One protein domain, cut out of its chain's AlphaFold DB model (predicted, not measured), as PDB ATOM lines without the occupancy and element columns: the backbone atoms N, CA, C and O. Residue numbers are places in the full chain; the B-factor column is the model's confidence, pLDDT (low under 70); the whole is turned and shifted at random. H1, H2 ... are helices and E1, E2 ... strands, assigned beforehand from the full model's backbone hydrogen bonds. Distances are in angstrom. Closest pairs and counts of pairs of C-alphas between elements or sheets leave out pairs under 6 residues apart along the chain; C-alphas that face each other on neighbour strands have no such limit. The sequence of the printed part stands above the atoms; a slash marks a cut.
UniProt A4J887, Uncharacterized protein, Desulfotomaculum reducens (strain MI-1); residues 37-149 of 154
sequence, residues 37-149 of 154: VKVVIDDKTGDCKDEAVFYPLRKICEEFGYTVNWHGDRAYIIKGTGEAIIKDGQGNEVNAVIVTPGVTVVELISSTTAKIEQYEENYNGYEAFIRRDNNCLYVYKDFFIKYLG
ATOM      1  N   VAL A  37       3.969  36.014  -4.376       85.50
ATOM      2  CA  VAL A  37       2.852  36.842  -4.842       85.50
ATOM      3  C   VAL A  37       2.756  36.721  -6.353       85.50
ATOM      4  O   VAL A  37       3.740  36.948  -7.057       85.50
ATOM      5  N   LYS A  38       1.578  36.358  -6.860       82.19
ATOM      6  CA  LYS A  38       1.242  36.517  -8.277       82.19
ATOM      7  C   LYS A  38       0.401  37.776  -8.421       82.19
ATOM      8  O   LYS A  38      -0.618  37.902  -7.755       82.19
ATOM      9  N   VAL A  39       0.838  38.688  -9.281       83.62
ATOM     10  CA  VAL A  39       0.124  39.934  -9.573       83.62
ATOM     11  C   VAL A  39      -0.655  39.759 -10.871       83.62
ATOM     12  O   VAL A  39      -0.092  39.314 -11.871       83.62
ATOM     13  N   VAL A  40      -1.940  40.104 -10.852       78.62
ATOM     14  CA  VAL A  40      -2.787  40.178 -12.043       78.62
ATOM     15  C   VAL A  40      -2.719  41.602 -12.574       78.62
ATOM     16  O   VAL A  40      -3.050  42.553 -11.867       78.62
ATOM     17  N   ILE A  41      -2.284  41.750 -13.821       83.62
ATOM     18  CA  ILE A  41      -2.104  43.049 -14.474       83.62
ATOM     19  C   ILE A  41      -3.244  43.259 -15.479       83.62
ATOM     20  O   ILE A  41      -3.663  42.322 -16.157       83.62
ATOM     21  N   ASP A  42      -3.778  44.479 -15.565       82.75
ATOM     22  CA  ASP A  42      -4.651  44.871 -16.672       82.75
ATOM     23  C   ASP A  42      -3.819  45.027 -17.950       82.75
ATOM     24  O   ASP A  42      -3.025  45.957 -18.068       82.75
ATOM     25  N   ASP A  43      -4.039  44.158 -18.936       83.50
ATOM     26  CA  ASP A  43      -3.309  44.193 -20.210       83.50
ATOM     27  C   ASP A  43      -3.455  45.515 -20.993       83.50
ATOM     28  O   ASP A  43      -2.648  45.802 -21.876       83.50
ATOM     29  N   LYS A  44      -4.485  46.326 -20.714       85.12
ATOM     30  CA  LYS A  44      -4.739  47.602 -21.400       85.12
ATOM     31  C   LYS A  44      -4.095  48.789 -20.701       85.12
ATOM     32  O   LYS A  44      -3.631  49.694 -21.389       85.12
ATOM     33  N   THR A  45      -4.130  48.831 -19.369       89.38
ATOM     34  CA  THR A  45      -3.629  49.986 -18.598       89.38
ATOM     35  C   THR A  45      -2.257  49.743 -17.977       89.38
ATOM     36  O   THR A  45      -1.547  50.700 -17.689       89.38
ATOM     37  N   GLY A  46      -1.852  48.479 -17.818       84.31
ATOM     38  CA  GLY A  46      -0.637  48.080 -17.106       84.31
ATOM     39  C   GLY A  46      -0.771  48.140 -15.582       84.31
ATOM     40  O   GLY A  46       0.203  47.876 -14.878       84.31
ATOM     41  N   ASP A  47      -1.957  48.473 -15.066       84.38
ATOM     42  CA  ASP A  47      -2.187  48.601 -13.632       84.38
ATOM     43  C   ASP A  47      -2.353  47.235 -12.961       84.38
ATOM     44  O   ASP A  47      -2.891  46.287 -13.540       84.38
ATOM     45  N   CYS A  48      -1.935  47.152 -11.697       81.25
ATOM     46  CA  CYS A  48      -2.242  46.014 -10.838       81.25
ATOM     47  C   CYS A  48      -3.753  45.966 -10.566       81.25
ATOM     48  O   CYS A  48      -4.322  46.913 -10.021       81.25
ATOM     49  N   LYS A  49      -4.393  44.858 -10.946       80.62
ATOM     50  CA  LYS A  49      -5.812  44.584 -10.698       80.62
ATOM     51  C   LYS A  49      -6.053  43.757  -9.449       80.62
ATOM     52  O   LYS A  49      -7.064  43.962  -8.785       80.62
ATOM     53  N   ASP A  50      -5.175  42.795  -9.198       80.50
ATOM     54  CA  ASP A  50      -5.317  41.847  -8.101       80.50
ATOM     55  C   ASP A  50      -3.954  41.265  -7.715       80.50
ATOM     56  O   ASP A  50      -3.012  41.253  -8.516       80.50
ATOM     57  N   GLU A  51      -3.858  40.752  -6.496       85.38
ATOM     58  CA  GLU A  51      -2.694  40.029  -6.008       85.38
ATOM     59  C   GLU A  51      -3.112  38.747  -5.293       85.38
ATOM     60  O   GLU A  51      -4.047  38.704  -4.497       85.38
ATOM     61  N   ALA A  52      -2.376  37.678  -5.564       85.31
ATOM     62  CA  ALA A  52      -2.612  36.378  -4.975       85.31
ATOM     63  C   ALA A  52      -1.385  35.927  -4.207       85.31
ATOM     64  O   ALA A  52      -0.300  35.780  -4.773       85.31
ATOM     65  N   VAL A  53      -1.571  35.686  -2.912       89.25
ATOM     66  CA  VAL A  53      -0.506  35.248  -2.010       89.25
ATOM     67  C   VAL A  53      -0.543  33.732  -1.875       89.25
ATOM     68  O   VAL A  53      -1.587  33.136  -1.600       89.25
ATOM     69  N   PHE A  54       0.620  33.113  -2.041       90.19
ATOM     70  CA  PHE A  54       0.820  31.680  -1.918       90.19
ATOM     71  C   PHE A  54       1.883  31.380  -0.871       90.19
ATOM     72  O   PHE A  54       2.931  32.029  -0.842       90.19
ATOM     73  N   TYR A  55       1.654  30.334  -0.083       91.06
ATOM     74  CA  TYR A  55       2.591  29.881   0.943       91.06
ATOM     75  C   TYR A  55       3.086  28.454   0.670       91.06
ATOM     76  O   TYR A  55       2.353  27.651   0.082       91.06
ATOM     77  N   PRO A  56       4.314  28.115   1.106       92.62
ATOM     78  CA  PRO A  56       4.880  26.779   0.975       92.62
ATOM     79  C   PRO A  56       4.092  25.781   1.828       92.62
ATOM     80  O   PRO A  56       4.143  25.818   3.058       92.62
ATOM     81  N   LEU A  57       3.395  24.856   1.165       91.50
ATOM     82  CA  LEU A  57       2.444  23.928   1.776       91.50
ATOM     83  C   LEU A  57       3.056  23.160   2.947       91.50
ATOM     84  O   LEU A  57       2.533  23.212   4.054       91.50
ATOM     85  N   ARG A  58       4.182  22.471   2.710       91.12
ATOM     86  CA  ARG A  58       4.831  21.635   3.730       91.12
ATOM     87  C   ARG A  58       5.218  22.451   4.962       91.12
ATOM     88  O   ARG A  58       4.884  22.044   6.066       91.12
ATOM     89  N   LYS A  59       5.878  23.594   4.754       89.69
ATOM     90  CA  LYS A  59       6.369  24.451   5.840       89.69
ATOM     91  C   LYS A  59       5.220  24.887   6.745       89.69
ATOM     92  O   LYS A  59       5.321  24.736   7.951       89.69
ATOM     93  N   ILE A  60       4.115  25.366   6.166       88.62
ATOM     94  CA  ILE A  60       2.941  25.759   6.953       88.62
ATOM     95  C   ILE A  60       2.305  24.546   7.631       88.62
ATOM     96  O   ILE A  60       2.055  24.578   8.826       88.62
ATOM     97  N   CYS A  61       2.055  23.456   6.906       87.94
ATOM     98  CA  CYS A  61       1.432  22.272   7.490       87.94
ATOM     99  C   CYS A  61       2.221  21.732   8.695       87.94
ATOM    100  O   CYS A  61       1.636  21.521   9.755       87.94
ATOM    101  N   GLU A  62       3.535  21.558   8.562       88.56
ATOM    102  CA  GLU A  62       4.388  21.006   9.622       88.56
ATOM    103  C   GLU A  62       4.490  21.936  10.836       88.56
ATOM    104  O   GLU A  62       4.420  21.465  11.971       88.56
ATOM    105  N   GLU A  63       4.541  23.253  10.620       85.44
ATOM    106  CA  GLU A  63       4.561  24.252  11.699       85.44
ATOM    107  C   GLU A  63       3.292  24.197  12.572       85.44
ATOM    108  O   GLU A  63       3.329  24.436  13.783       85.44
ATOM    109  N   PHE A  64       2.161  23.832  11.962       83.25
ATOM    110  CA  PHE A  64       0.865  23.682  12.624       83.25
ATOM    111  C   PHE A  64       0.548  22.229  13.026       83.25
ATOM    112  O   PHE A  64      -0.594  21.918  13.363       83.25
ATOM    113  N   GLY A  65       1.546  21.337  13.029       84.06
ATOM    114  CA  GLY A  65       1.411  19.967  13.538       84.06
ATOM    115  C   GLY A  65       0.772  18.970  12.566       84.06
ATOM    116  O   GLY A  65       0.433  17.852  12.962       84.06
ATOM    117  N   TYR A  66       0.616  19.333  11.295       86.56
ATOM    118  CA  TYR A  66       0.211  18.410  10.238       86.56
ATOM    119  C   TYR A  66       1.431  17.705   9.641       86.56
ATOM    120  O   TYR A  66       2.522  18.259   9.570       86.56
ATOM    121  N   THR A  67       1.254  16.477   9.165       88.81
ATOM    122  CA  THR A  67       2.292  15.762   8.410       88.81
ATOM    123  C   THR A  67       1.970  15.813   6.924       88.81
ATOM    124  O   THR A  67       0.825  15.584   6.535       88.81
ATOM    125  N   VAL A  68       2.980  16.086   6.093       89.62
ATOM    126  CA  VAL A  68       2.848  16.078   4.628       89.62
ATOM    127  C   VAL A  68       3.643  14.920   4.032       89.62
ATOM    128  O   VAL A  68       4.879  14.943   3.991       89.62
ATOM    129  N   ASN A  69       2.920  13.920   3.532       89.44
ATOM    130  CA  ASN A  69       3.462  12.770   2.814       89.44
ATOM    131  C   ASN A  69       3.330  12.971   1.306       89.44
ATOM    132  O   ASN A  69       2.360  13.552   0.834       89.44
ATOM    133  N   TRP A  70       4.298  12.478   0.543       86.88
ATOM    134  CA  TRP A  70       4.299  12.613  -0.912       86.88
ATOM    135  C   TRP A  70       4.108  11.256  -1.563       86.88
ATOM    136  O   TRP A  70       4.814  10.303  -1.231       86.88
ATOM    137  N   HIS A  71       3.189  11.191  -2.520       84.69
ATOM    138  CA  HIS A  71       3.019  10.037  -3.390       84.69
ATOM    139  C   HIS A  71       3.006  10.528  -4.837       84.69
ATOM    140  O   HIS A  71       1.997  11.033  -5.328       84.69
ATOM    141  N   GLY A  72       4.156  10.413  -5.503       88.12
ATOM    142  CA  GLY A  72       4.368  11.037  -6.807       88.12
ATOM    143  C   GLY A  72       4.409  12.561  -6.690       88.12
ATOM    144  O   GLY A  72       5.132  13.103  -5.857       88.12
ATOM    145  N   ASP A  73       3.624  13.239  -7.519       85.19
ATOM    146  CA  ASP A  73       3.447  14.693  -7.529       85.19
ATOM    147  C   ASP A  73       2.417  15.191  -6.505       85.19
ATOM    148  O   ASP A  73       2.267  16.395  -6.312       85.19
ATOM    149  N   ARG A  74       1.724  14.281  -5.817       85.44
ATOM    150  CA  ARG A  74       0.608  14.596  -4.925       85.44
ATOM    151  C   ARG A  74       1.071  14.708  -3.476       85.44
ATOM    152  O   ARG A  74       1.758  13.818  -2.961       85.44
ATOM    153  N   ALA A  75       0.637  15.770  -2.802       88.06
ATOM    154  CA  ALA A  75       0.901  16.016  -1.389       88.06
ATOM    155  C   ALA A  75      -0.310  15.623  -0.537       88.06
ATOM    156  O   ALA A  75      -1.399  16.155  -0.722       88.06
ATOM    157  N   TYR A  76      -0.103  14.714   0.413       88.25
ATOM    158  CA  TYR A  76      -1.099  14.185   1.339       88.25
ATOM    159  C   TYR A  76      -0.869  14.795   2.711       88.25
ATOM    160  O   TYR A  76       0.135  14.518   3.367       88.25
ATOM    161  N   ILE A  77      -1.811  15.616   3.143       88.00
ATOM    162  CA  ILE A  77      -1.782  16.299   4.428       88.00
ATOM    163  C   ILE A  77      -2.639  15.489   5.384       88.00
ATOM    164  O   ILE A  77      -3.833  15.313   5.149       88.00
ATOM    165  N   ILE A  78      -2.029  14.999   6.454       83.94
ATOM    166  CA  ILE A  78      -2.687  14.215   7.499       83.94
ATOM    167  C   ILE A  78      -2.483  14.887   8.853       83.94
ATOM    168  O   ILE A  78      -1.480  15.562   9.102       83.94
ATOM    169  N   LYS A  79      -3.445  14.690   9.749       76.25
ATOM    170  CA  LYS A  79      -3.364  15.193  11.119       76.25
ATOM    171  C   LYS A  79      -2.250  14.465  11.886       76.25
ATOM    172  O   LYS A  79      -2.295  13.245  12.026       76.25
ATOM    173  N   GLY A  80      -1.275  15.214  12.403       65.62
ATOM    174  CA  GLY A  80      -0.351  14.719  13.424       65.62
ATOM    175  C   GLY A  80      -1.038  14.631  14.790       65.62
ATOM    176  O   GLY A  80      -2.110  15.196  15.010       65.62
ATOM    177  N   THR A  81      -0.446  13.896  15.729       54.44
ATOM    178  CA  THR A  81      -0.988  13.708  17.083       54.44
ATOM    179  C   THR A  81      -0.936  15.016  17.885       54.44
ATOM    180  O   THR A  81      -0.017  15.224  18.670       54.44
ATOM    181  N   GLY A  82      -1.889  15.926  17.676       51.59
ATOM    182  CA  GLY A  82      -1.942  17.193  18.406       51.59
ATOM    183  C   GLY A  82      -2.915  18.204  17.806       51.59
ATOM    184  O   GLY A  82      -2.546  19.025  16.983       51.59
ATOM    185  N   GLU A  83      -4.168  18.141  18.250       55.69
ATOM    186  CA  GLU A  83      -5.125  19.264  18.299       55.69
ATOM    187  C   GLU A  83      -5.754  19.801  16.992       55.69
ATOM    188  O   GLU A  83      -6.968  19.999  16.989       55.69
ATOM    189  N   ALA A  84      -5.066  19.934  15.856       54.84
ATOM    190  CA  ALA A  84      -5.680  20.542  14.660       54.84
ATOM    191  C   ALA A  84      -6.533  19.541  13.845       54.84
ATOM    192  O   ALA A  84      -6.050  18.489  13.439       54.84
ATOM    193  N   ILE A  85      -7.834  19.798  13.656       63.31
ATOM    194  CA  ILE A  85      -8.755  18.928  12.893       63.31
ATOM    195  C   ILE A  85      -8.822  19.441  11.455       63.31
ATOM    196  O   ILE A  85      -9.184  20.599  11.248       63.31
ATOM    197  N   ILE A  86      -8.511  18.583  10.481       73.38
ATOM    198  CA  ILE A  86      -8.745  18.902   9.073       73.38
ATOM    199  C   ILE A  86     -10.252  18.890   8.843       73.38
ATOM    200  O   ILE A  86     -10.925  17.909   9.178       73.38
ATOM    201  N   LYS A  87     -10.769  19.976   8.275       70.62
ATOM    202  CA  LYS A  87     -12.183  20.101   7.944       70.62
ATOM    203  C   LYS A  87     -12.367  20.265   6.448       70.62
ATOM    204  O   LYS A  87     -11.529  20.866   5.783       70.62
ATOM    205  N   ASP A  88     -13.459  19.734   5.918       67.38
ATOM    206  CA  ASP A  88     -13.902  20.095   4.578       67.38
ATOM    207  C   ASP A  88     -14.412  21.545   4.531       67.38
ATOM    208  O   ASP A  88     -14.517  22.240   5.549       67.38
ATOM    209  N   GLY A  89     -14.761  22.009   3.331       62.69
ATOM    210  CA  GLY A  89     -15.317  23.346   3.133       62.69
ATOM    211  C   GLY A  89     -16.669  23.594   3.810       62.69
ATOM    212  O   GLY A  89     -17.152  24.725   3.796       62.69
ATOM    213  N   GLN A  90     -17.274  22.555   4.387       67.44
ATOM    214  CA  GLN A  90     -18.557  22.542   5.075       67.44
ATOM    215  C   GLN A  90     -18.393  22.344   6.598       67.44
ATOM    216  O   GLN A  90     -19.371  22.452   7.338       67.44
ATOM    217  N   GLY A  91     -17.168  22.120   7.085       68.31
ATOM    218  CA  GLY A  91     -16.834  21.942   8.494       68.31
ATOM    219  C   GLY A  91     -16.785  20.492   9.000       68.31
ATOM    220  O   GLY A  91     -16.573  20.313  10.203       68.31
ATOM    221  N   ASN A  92     -16.958  19.480   8.142       72.38
ATOM    222  CA  ASN A  92     -16.891  18.062   8.516       72.38
ATOM    223  C   ASN A  92     -15.443  17.580   8.640       72.38
ATOM    224  O   ASN A  92     -14.578  18.006   7.883       72.38
ATOM    225  N   GLU A  93     -15.174  16.653   9.559       76.19
ATOM    226  CA  GLU A  93     -13.826  16.115   9.764       76.19
ATOM    227  C   GLU A  93     -13.402  15.160   8.644       76.19
ATOM    228  O   GLU A  93     -14.127  14.222   8.292       76.19
ATOM    229  N   VAL A  94     -12.183  15.344   8.141       76.00
ATOM    230  CA  VAL A  94     -11.594  14.488   7.106       76.00
ATOM    231  C   VAL A  94     -10.233  13.951   7.557       76.00
ATOM    232  O   VAL A  94      -9.523  14.569   8.349       76.00
ATOM    233  N   ASN A  95      -9.866  12.770   7.062       76.19
ATOM    234  CA  ASN A  95      -8.622  12.084   7.415       76.19
ATOM    235  C   ASN A  95      -7.408  12.682   6.707       76.19
ATOM    236  O   ASN A  95      -6.304  12.672   7.254       76.19
ATOM    237  N   ALA A  96      -7.605  13.152   5.475       80.75
ATOM    238  CA  ALA A  96      -6.538  13.715   4.671       80.75
ATOM    239  C   ALA A  96      -7.058  14.750   3.677       80.75
ATOM    240  O   ALA A  96      -8.178  14.627   3.176       80.75
ATOM    241  N   VAL A  97      -6.190  15.706   3.359       84.81
ATOM    242  CA  VAL A  97      -6.318  16.612   2.215       84.81
ATOM    243  C   VAL A  97      -5.235  16.263   1.213       84.81
ATOM    244  O   VAL A  97      -4.067  16.174   1.588       84.81
ATOM    245  N   ILE A  98      -5.595  16.085  -0.051       85.12
ATOM    246  CA  ILE A  98      -4.639  15.837  -1.124       85.12
ATOM    247  C   ILE A  98      -4.599  17.060  -2.028       85.12
ATOM    248  O   ILE A  98      -5.623  17.497  -2.556       85.12
ATOM    249  N   VAL A  99      -3.395  17.585  -2.220       87.31
ATOM    250  CA  VAL A  99      -3.112  18.694  -3.128       87.31
ATOM    251  C   VAL A  99      -2.292  18.160  -4.290       87.31
ATOM    252  O   VAL A  99      -1.262  17.516  -4.084       87.31
ATOM    253  N   THR A 100      -2.742  18.443  -5.509       86.56
ATOM    254  CA  THR A 100      -2.007  18.106  -6.731       86.56
ATOM    255  C   THR A 100      -1.548  19.415  -7.401       86.56
ATOM    256  O   THR A 100      -2.313  20.377  -7.444       86.56
ATOM    257  N   PRO A 101      -0.292  19.531  -7.861       84.69
ATOM    258  CA  PRO A 101       0.163  20.692  -8.619       84.69
ATOM    259  C   PRO A 101      -0.590  20.830  -9.948       84.69
ATOM    260  O   PRO A 101      -0.934  19.832 -10.575       84.69
ATOM    261  N   GLY A 102      -0.807  22.062 -10.404       79.31
ATOM    262  CA  GLY A 102      -1.486  22.356 -11.670       79.31
ATOM    263  C   GLY A 102      -2.994  22.106 -11.647       79.31
ATOM    264  O   GLY A 102      -3.622  22.103 -12.698       79.31
ATOM    265  N   VAL A 103      -3.582  21.878 -10.469       72.12
ATOM    266  CA  VAL A 103      -5.035  21.825 -10.304       72.12
ATOM    267  C   VAL A 103      -5.481  22.808  -9.228       72.12
ATOM    268  O   VAL A 103      -4.758  23.107  -8.273       72.12
ATOM    269  N   THR A 104      -6.703  23.305  -9.384       62.44
ATOM    270  CA  THR A 104      -7.459  24.009  -8.337       62.44
ATOM    271  C   THR A 104      -8.147  23.036  -7.380       62.44
ATOM    272  O   THR A 104      -8.670  23.444  -6.346       62.44
ATOM    273  N   VAL A 105      -8.144  21.745  -7.728       56.72
ATOM    274  CA  VAL A 105      -8.893  20.700  -7.039       56.72
ATOM    275  C   VAL A 105      -8.152  20.203  -5.811       56.72
ATOM    276  O   VAL A 105      -6.992  19.787  -5.875       56.72
ATOM    277  N   VAL A 106      -8.875  20.181  -4.698       68.44
ATOM    278  CA  VAL A 106      -8.458  19.532  -3.462       68.44
ATOM    279  C   VAL A 106      -9.307  18.284  -3.263       68.44
ATOM    280  O   VAL A 106     -10.532  18.333  -3.382       68.44
ATOM    281  N   GLU A 107      -8.653  17.163  -2.973       71.69
ATOM    282  CA  GLU A 107      -9.328  15.902  -2.668       71.69
ATOM    283  C   GLU A 107      -9.341  15.656  -1.167       71.69
ATOM    284  O   GLU A 107      -8.302  15.730  -0.508       71.69
ATOM    285  N   LEU A 108     -10.508  15.324  -0.623       69.38
ATOM    286  CA  LEU A 108     -10.656  15.012   0.794       69.38
ATOM    287  C   LEU A 108     -10.950  13.533   0.995       69.38
ATOM    288  O   LEU A 108     -11.811  12.981   0.317       69.38
ATOM    289  N   ILE A 109     -10.275  12.905   1.957       68.00
ATOM    290  CA  ILE A 109     -10.582  11.534   2.375       68.00
ATOM    291  C   ILE A 109     -11.475  11.600   3.610       68.00
ATOM    292  O   ILE A 109     -11.002  11.880   4.710       68.00
ATOM    293  N   SER A 110     -12.767  11.321   3.445       64.44
ATOM    294  CA  SER A 110     -13.723  11.292   4.558       64.44
ATOM    295  C   SER A 110     -13.386  10.205   5.591       64.44
ATOM    296  O   SER A 110     -13.087   9.063   5.231       64.44
ATOM    297  N   SER A 111     -13.509  10.545   6.878       59.81
ATOM    298  CA  SER A 111     -13.338   9.615   8.007       59.81
ATOM    299  C   SER A 111     -14.421   8.538   8.090       59.81
ATOM    300  O   SER A 111     -14.187   7.466   8.646       59.81
ATOM    301  N   THR A 112     -15.593   8.801   7.508       55.44
ATOM    302  CA  THR A 112     -16.782   7.947   7.612       55.44
ATOM    303  C   THR A 112     -17.114   7.210   6.323       55.44
ATOM    304  O   THR A 112     -17.653   6.108   6.382       55.44
ATOM    305  N   THR A 113     -16.801   7.784   5.158       54.06
ATOM    306  CA  THR A 113     -17.256   7.229   3.870       54.06
ATOM    307  C   THR A 113     -16.139   6.709   2.970       54.06
ATOM    308  O   THR A 113     -16.450   6.068   1.968       54.06
ATOM    309  N   ALA A 114     -14.862   6.968   3.296       53.31
ATOM    310  CA  ALA A 114     -13.707   6.676   2.434       53.31
ATOM    311  C   ALA A 114     -13.859   7.204   0.989       53.31
ATOM    312  O   ALA A 114     -13.218   6.706   0.063       53.31
ATOM    313  N   LYS A 115     -14.726   8.204   0.783       52.00
ATOM    314  CA  LYS A 115     -14.925   8.854  -0.509       52.00
ATOM    315  C   LYS A 115     -13.908   9.968  -0.685       52.00
ATOM    316  O   LYS A 115     -13.594  10.669   0.275       52.00
ATOM    317  N   ILE A 116     -13.433  10.086  -1.920       57.75
ATOM    318  CA  ILE A 116     -12.690  11.233  -2.420       57.75
ATOM    319  C   ILE A 116     -13.727  12.254  -2.872       57.75
ATOM    320  O   ILE A 116     -14.432  12.024  -3.856       57.75
ATOM    321  N   GLU A 117     -13.843  13.355  -2.142       58.38
ATOM    322  CA  GLU A 117     -14.622  14.504  -2.598       58.38
ATOM    323  C   GLU A 117     -13.666  15.481  -3.278       58.38
ATOM    324  O   GLU A 117     -12.728  15.979  -2.654       58.38
ATOM    325  N   GLN A 118     -13.859  15.673  -4.587       58.03
ATOM    326  CA  GLN A 118     -13.134  16.652  -5.390       58.03
ATOM    327  C   GLN A 118     -13.869  17.980  -5.315       58.03
ATOM    328  O   GLN A 118     -15.015  18.095  -5.748       58.03
ATOM    329  N   TYR A 119     -13.191  18.986  -4.788       60.25
ATOM    330  CA  TYR A 119     -13.688  20.349  -4.794       60.25
ATOM    331  C   TYR A 119     -12.986  21.106  -5.916       60.25
ATOM    332  O   TYR A 119     -11.861  21.564  -5.737       60.25
ATOM    333  N   GLU A 120     -13.633  21.222  -7.080       55.19
ATOM    334  CA  GLU A 120     -13.301  22.271  -8.051       55.19
ATOM    335  C   GLU A 120     -13.713  23.605  -7.442       55.19
ATOM    336  O   GLU A 120     -14.839  24.074  -7.605       55.19
ATOM    337  N   GLU A 121     -12.816  24.196  -6.666       54.00
ATOM    338  CA  GLU A 121     -13.091  25.483  -6.065       54.00
ATOM    339  C   GLU A 121     -12.304  26.596  -6.731       54.00
ATOM    340  O   GLU A 121     -11.081  26.572  -6.875       54.00
ATOM    341  N   ASN A 122     -13.071  27.611  -7.123       47.56
ATOM    342  CA  ASN A 122     -12.602  28.915  -7.538       47.56
ATOM    343  C   ASN A 122     -11.908  29.609  -6.359       47.56
ATOM    344  O   ASN A 122     -12.452  30.533  -5.758       47.56
ATOM    345  N   TYR A 123     -10.665  29.232  -6.072       57.38
ATOM    346  CA  TYR A 123      -9.698  30.114  -5.418       57.38
ATOM    347  C   TYR A 123      -9.307  31.237  -6.385       57.38
ATOM    348  O   TYR A 123      -8.148  31.347  -6.757       57.38
ATOM    349  N   ASN A 124     -10.282  31.972  -6.929       62.66
ATOM    350  CA  ASN A 124     -10.106  32.861  -8.087       62.66
ATOM    351  C   ASN A 124      -9.369  32.196  -9.279       62.66
ATOM    352  O   ASN A 124      -8.739  32.879 -10.080       62.66
ATOM    353  N   GLY A 125      -9.431  30.860  -9.399       68.44
ATOM    354  CA  GLY A 125      -8.715  30.089 -10.426       68.44
ATOM    355  C   GLY A 125      -7.224  29.846 -10.143       68.44
ATOM    356  O   GLY A 125      -6.494  29.418 -11.033       68.44
ATOM    357  N   TYR A 126      -6.743  30.112  -8.926       80.50
ATOM    358  CA  TYR A 126      -5.338  29.946  -8.571       80.50
ATOM    359  C   TYR A 126      -4.968  28.482  -8.298       80.50
ATOM    360  O   TYR A 126      -5.272  27.921  -7.247       80.50
ATOM    361  N   GLU A 127      -4.250  27.882  -9.243       85.62
ATOM    362  CA  GLU A 127      -3.699  26.531  -9.127       85.62
ATOM    363  C   GLU A 127      -2.513  26.468  -8.155       85.62
ATOM    364  O   GLU A 127      -1.659  27.366  -8.110       85.62
ATOM    365  N   ALA A 128      -2.422  25.353  -7.426       88.00
ATOM    366  CA  ALA A 128      -1.217  25.006  -6.685       88.00
ATOM    367  C   ALA A 128      -0.049  24.789  -7.659       88.00
ATOM    368  O   ALA A 128      -0.225  24.220  -8.734       88.00
ATOM    369  N   PHE A 129       1.165  25.210  -7.308       89.94
ATOM    370  CA  PHE A 129       2.315  25.070  -8.207       89.94
ATOM    371  C   PHE A 129       3.598  24.729  -7.464       89.94
ATOM    372  O   PHE A 129       3.798  25.121  -6.317       89.94
ATOM    373  N   ILE A 130       4.500  24.028  -8.147       89.50
ATOM    374  CA  ILE A 130       5.856  23.795  -7.652       89.50
ATOM    375  C   ILE A 130       6.752  24.931  -8.139       89.50
ATOM    376  O   ILE A 130       6.850  25.195  -9.341       89.50
ATOM    377  N   ARG A 131       7.423  25.602  -7.206       88.50
ATOM    378  CA  ARG A 131       8.422  26.620  -7.528       88.50
ATOM    379  C   ARG A 131       9.754  25.926  -7.837       88.50
ATOM    380  O   ARG A 131      10.219  25.080  -7.078       88.50
ATOM    381  N   ARG A 132      10.350  26.232  -8.995       85.62
ATOM    382  CA  ARG A 132      11.482  25.458  -9.550       85.62
ATOM    383  C   ARG A 132      12.799  25.613  -8.789       85.62
ATOM    384  O   ARG A 132      13.644  24.734  -8.880       85.62
ATOM    385  N   ASP A 133      12.995  26.728  -8.103       86.50
ATOM    386  CA  ASP A 133      14.245  27.057  -7.409       86.50
ATOM    387  C   ASP A 133      14.403  26.327  -6.070       86.50
ATOM    388  O   ASP A 133      15.526  26.017  -5.683       86.50
ATOM    389  N   ASN A 134      13.301  26.020  -5.383       85.88
ATOM    390  CA  ASN A 134      13.312  25.320  -4.097       85.88
ATOM    391  C   ASN A 134      12.524  24.000  -4.092       85.88
ATOM    392  O   ASN A 134      12.524  23.299  -3.083       85.88
ATOM    393  N   ASN A 135      11.880  23.644  -5.207       87.19
ATOM    394  CA  ASN A 135      11.053  22.446  -5.349       87.19
ATOM    395  C   ASN A 135       9.941  22.347  -4.283       87.19
ATOM    396  O   ASN A 135       9.510  21.255  -3.910       87.19
ATOM    397  N   CYS A 136       9.475  23.493  -3.782       89.31
ATOM    398  CA  CYS A 136       8.378  23.570  -2.828       89.31
ATOM    399  C   CYS A 136       7.050  23.722  -3.569       89.31
ATOM    400  O   CYS A 136       6.940  24.491  -4.526       89.31
ATOM    401  N   LEU A 137       6.026  23.019  -3.089       91.31
ATOM    402  CA  LEU A 137       4.648  23.229  -3.516       91.31
ATOM    403  C   LEU A 137       4.053  24.413  -2.768       91.31
ATOM    404  O   LEU A 137       4.023  24.429  -1.537       91.31
ATOM    405  N   TYR A 138       3.578  25.383  -3.531       91.75
ATOM    406  CA  TYR A 138       2.913  26.579  -3.056       91.75
ATOM    407  C   TYR A 138       1.416  26.466  -3.322       91.75
ATOM    408  O   TYR A 138       0.993  26.103  -4.422       91.75
ATOM    409  N   VAL A 139       0.625  26.800  -2.307       89.69
ATOM    410  CA  VAL A 139      -0.839  26.827  -2.380       89.69
ATOM    411  C   VAL A 139      -1.349  28.203  -1.984       89.69
ATOM    412  O   VAL A 139      -0.718  28.910  -1.192       89.69
ATOM    413  N   TYR A 140      -2.471  28.595  -2.576       88.94
ATOM    414  CA  TYR A 140      -3.089  29.888  -2.328       88.94
ATOM    415  C   TYR A 140      -3.523  30.011  -0.863       88.94
ATOM    416  O   TYR A 140      -3.982  29.040  -0.265       88.94
ATOM    417  N   LYS A 141      -3.374  31.200  -0.270       86.62
ATOM    418  CA  LYS A 141      -3.564  31.434   1.172       86.62
ATOM    419  C   LYS A 141      -4.888  30.905   1.746       86.62
ATOM    420  O   LYS A 141      -4.901  30.349   2.845       86.62
ATOM    421  N   ASP A 142      -5.979  31.002   0.987       85.31
ATOM    422  CA  ASP A 142      -7.314  30.618   1.459       85.31
ATOM    423  C   ASP A 142      -7.461  29.095   1.622       85.31
ATOM    424  O   ASP A 142      -8.342  28.639   2.352       85.31
ATOM    425  N   PHE A 143      -6.564  28.300   1.023       86.00
ATOM    426  CA  PHE A 143      -6.452  26.860   1.275       86.00
ATOM    427  C   PHE A 143      -6.306  26.562   2.772       86.00
ATOM    428  O   PHE A 143      -7.028  25.735   3.331       86.00
ATOM    429  N   PHE A 144      -5.391  27.269   3.438       84.75
ATOM    430  CA  PHE A 144      -5.071  27.043   4.847       84.75
ATOM    431  C   PHE A 144      -6.215  27.458   5.767       84.75
ATOM    432  O   PHE A 144      -6.486  26.796   6.769       84.75
ATOM    433  N   ILE A 145      -6.901  28.541   5.410       81.81
ATOM    434  CA  ILE A 145      -8.053  29.028   6.163       81.81
ATOM    435  C   ILE A 145      -9.191  28.020   6.075       81.81
ATOM    436  O   ILE A 145      -9.794  27.662   7.086       81.81
ATOM    437  N   LYS A 146      -9.453  27.535   4.863       78.56
ATOM    438  CA  LYS A 146     -10.578  26.657   4.583       78.56
ATOM    439  C   LYS A 146     -10.394  25.257   5.157       78.56
ATOM    440  O   LYS A 146     -11.225  24.818   5.944       78.56
ATOM    441  N   TYR A 147      -9.318  24.573   4.778       78.56
ATOM    442  CA  TYR A 147      -9.178  23.143   5.066       78.56
ATOM    443  C   TYR A 147      -8.460  22.847   6.378       78.56
ATOM    444  O   TYR A 147      -8.693  21.813   7.006       78.56
ATOM    445  N   LEU A 148      -7.586  23.756   6.812       80.12
ATOM    446  CA  LEU A 148      -6.812  23.591   8.044       80.12
ATOM    447  C   LEU A 148      -7.329  24.479   9.185       80.12
ATOM    448  O   LEU A 148      -6.780  24.433  10.287       80.12
ATOM    449  N   GLY A 149      -8.366  25.289   8.933       76.25
ATOM    450  CA  GLY A 149      -8.974  26.179   9.923       76.25
ATOM    451  C   GLY A 149      -8.036  27.273  10.438       76.25
ATOM    452  O   GLY A 149      -8.280  27.822  11.518       76.25
TER     453      GLY A 149
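AT A GLANCE: This is residues 37 to 149 of the 154 residues of an uncharacterized protein of Desulfotomaculum reducens (strain MI-1) (UniProt A4J887). One strongly twisted slab of five strands, E3 to E7, makes one part of the body, and a hairpin of E1 and E2 reaches away from it as an arm that gives the long axis. The foot of E2 joins E9 and E8 in a second, curled sheet, and two short helices, H1 and H2, lie where the two sheets come near each other. The printed part has 113 residues with nine named strands and two named helices, in the order E1 E2 H1 E3 E4 E5 E6 E7 E8 E9 H2; the sheets, ordered E3 E4 E5 E6 E7 and E1 E2 E9 E8, are antiparallel, and the class is mixed, helices and strands. The whole is compact, with a radius of gyration of the C-alphas of 15.0 A, yet elongated, spanning 51 by 30 by 25 A.

HOW THE PARTS SIT: E1, residues 37 to 41, and E2, residues 48 to 56, form a hairpin, with N 38 and O 52 2.9 A apart. E2 is staggered: its residues 48 to 53 pair with E1 and 54 to 56 with E9, residues 136 to 140, where N 55 and O 139 are 3.0 A apart. E8, residues 129 to 131, and E9 form a hairpin, with N 138 and O 129 at 2.8 A. H1, residues 57 to 63, is on the sheet of E3, residues 66 to 71, E4, residues 74 to 79, E5, residues 94 to 99, E6, residues 105 to 110, and E7, residues 116 to 120. This sheet is a meander, each strand the antiparallel neighbour of the one before; N 69 and O 76, N 77 and O 97, N 98 and O 107, and N 108 and O 117 are 2.9, 2.8, 2.8 and 3.1 A apart. H1 has a height over the sheet of 8.6 A and runs along the strands, at 27 degrees to E3 on the local plane; its closest C-alphas to E3 are Arg 58 and Val 68, 6.0 A apart. H1 only grazes the other sheet, with residues 57 to 59. H2, residues 142 to 148, only grazes both sheets. In H1 and H2 every O i to N i+4 pair is within hydrogen-bond range.

IN THESE COORDINATES: E1 begins at C-alpha 37 (2.852, 36.842, -4.842). E2 is 23.7 A long, E4 16.5 A, E3 16.2 A and E6 15.7 A. H2 ends at C-alpha 148 (-6.812, 23.591, 8.044).

THE WHOLE: The C-alphas of Lys 44 and Thr 81, the two farthest apart, are 51.4 A apart. The printed part has no cut; the link from E4 to E5 is long, with 14 residues. The mean pLDDT of the printed part is 77.8, and residues 80 to 85, 88 to 91, 104 to 106 and 108 to 125 are under 70.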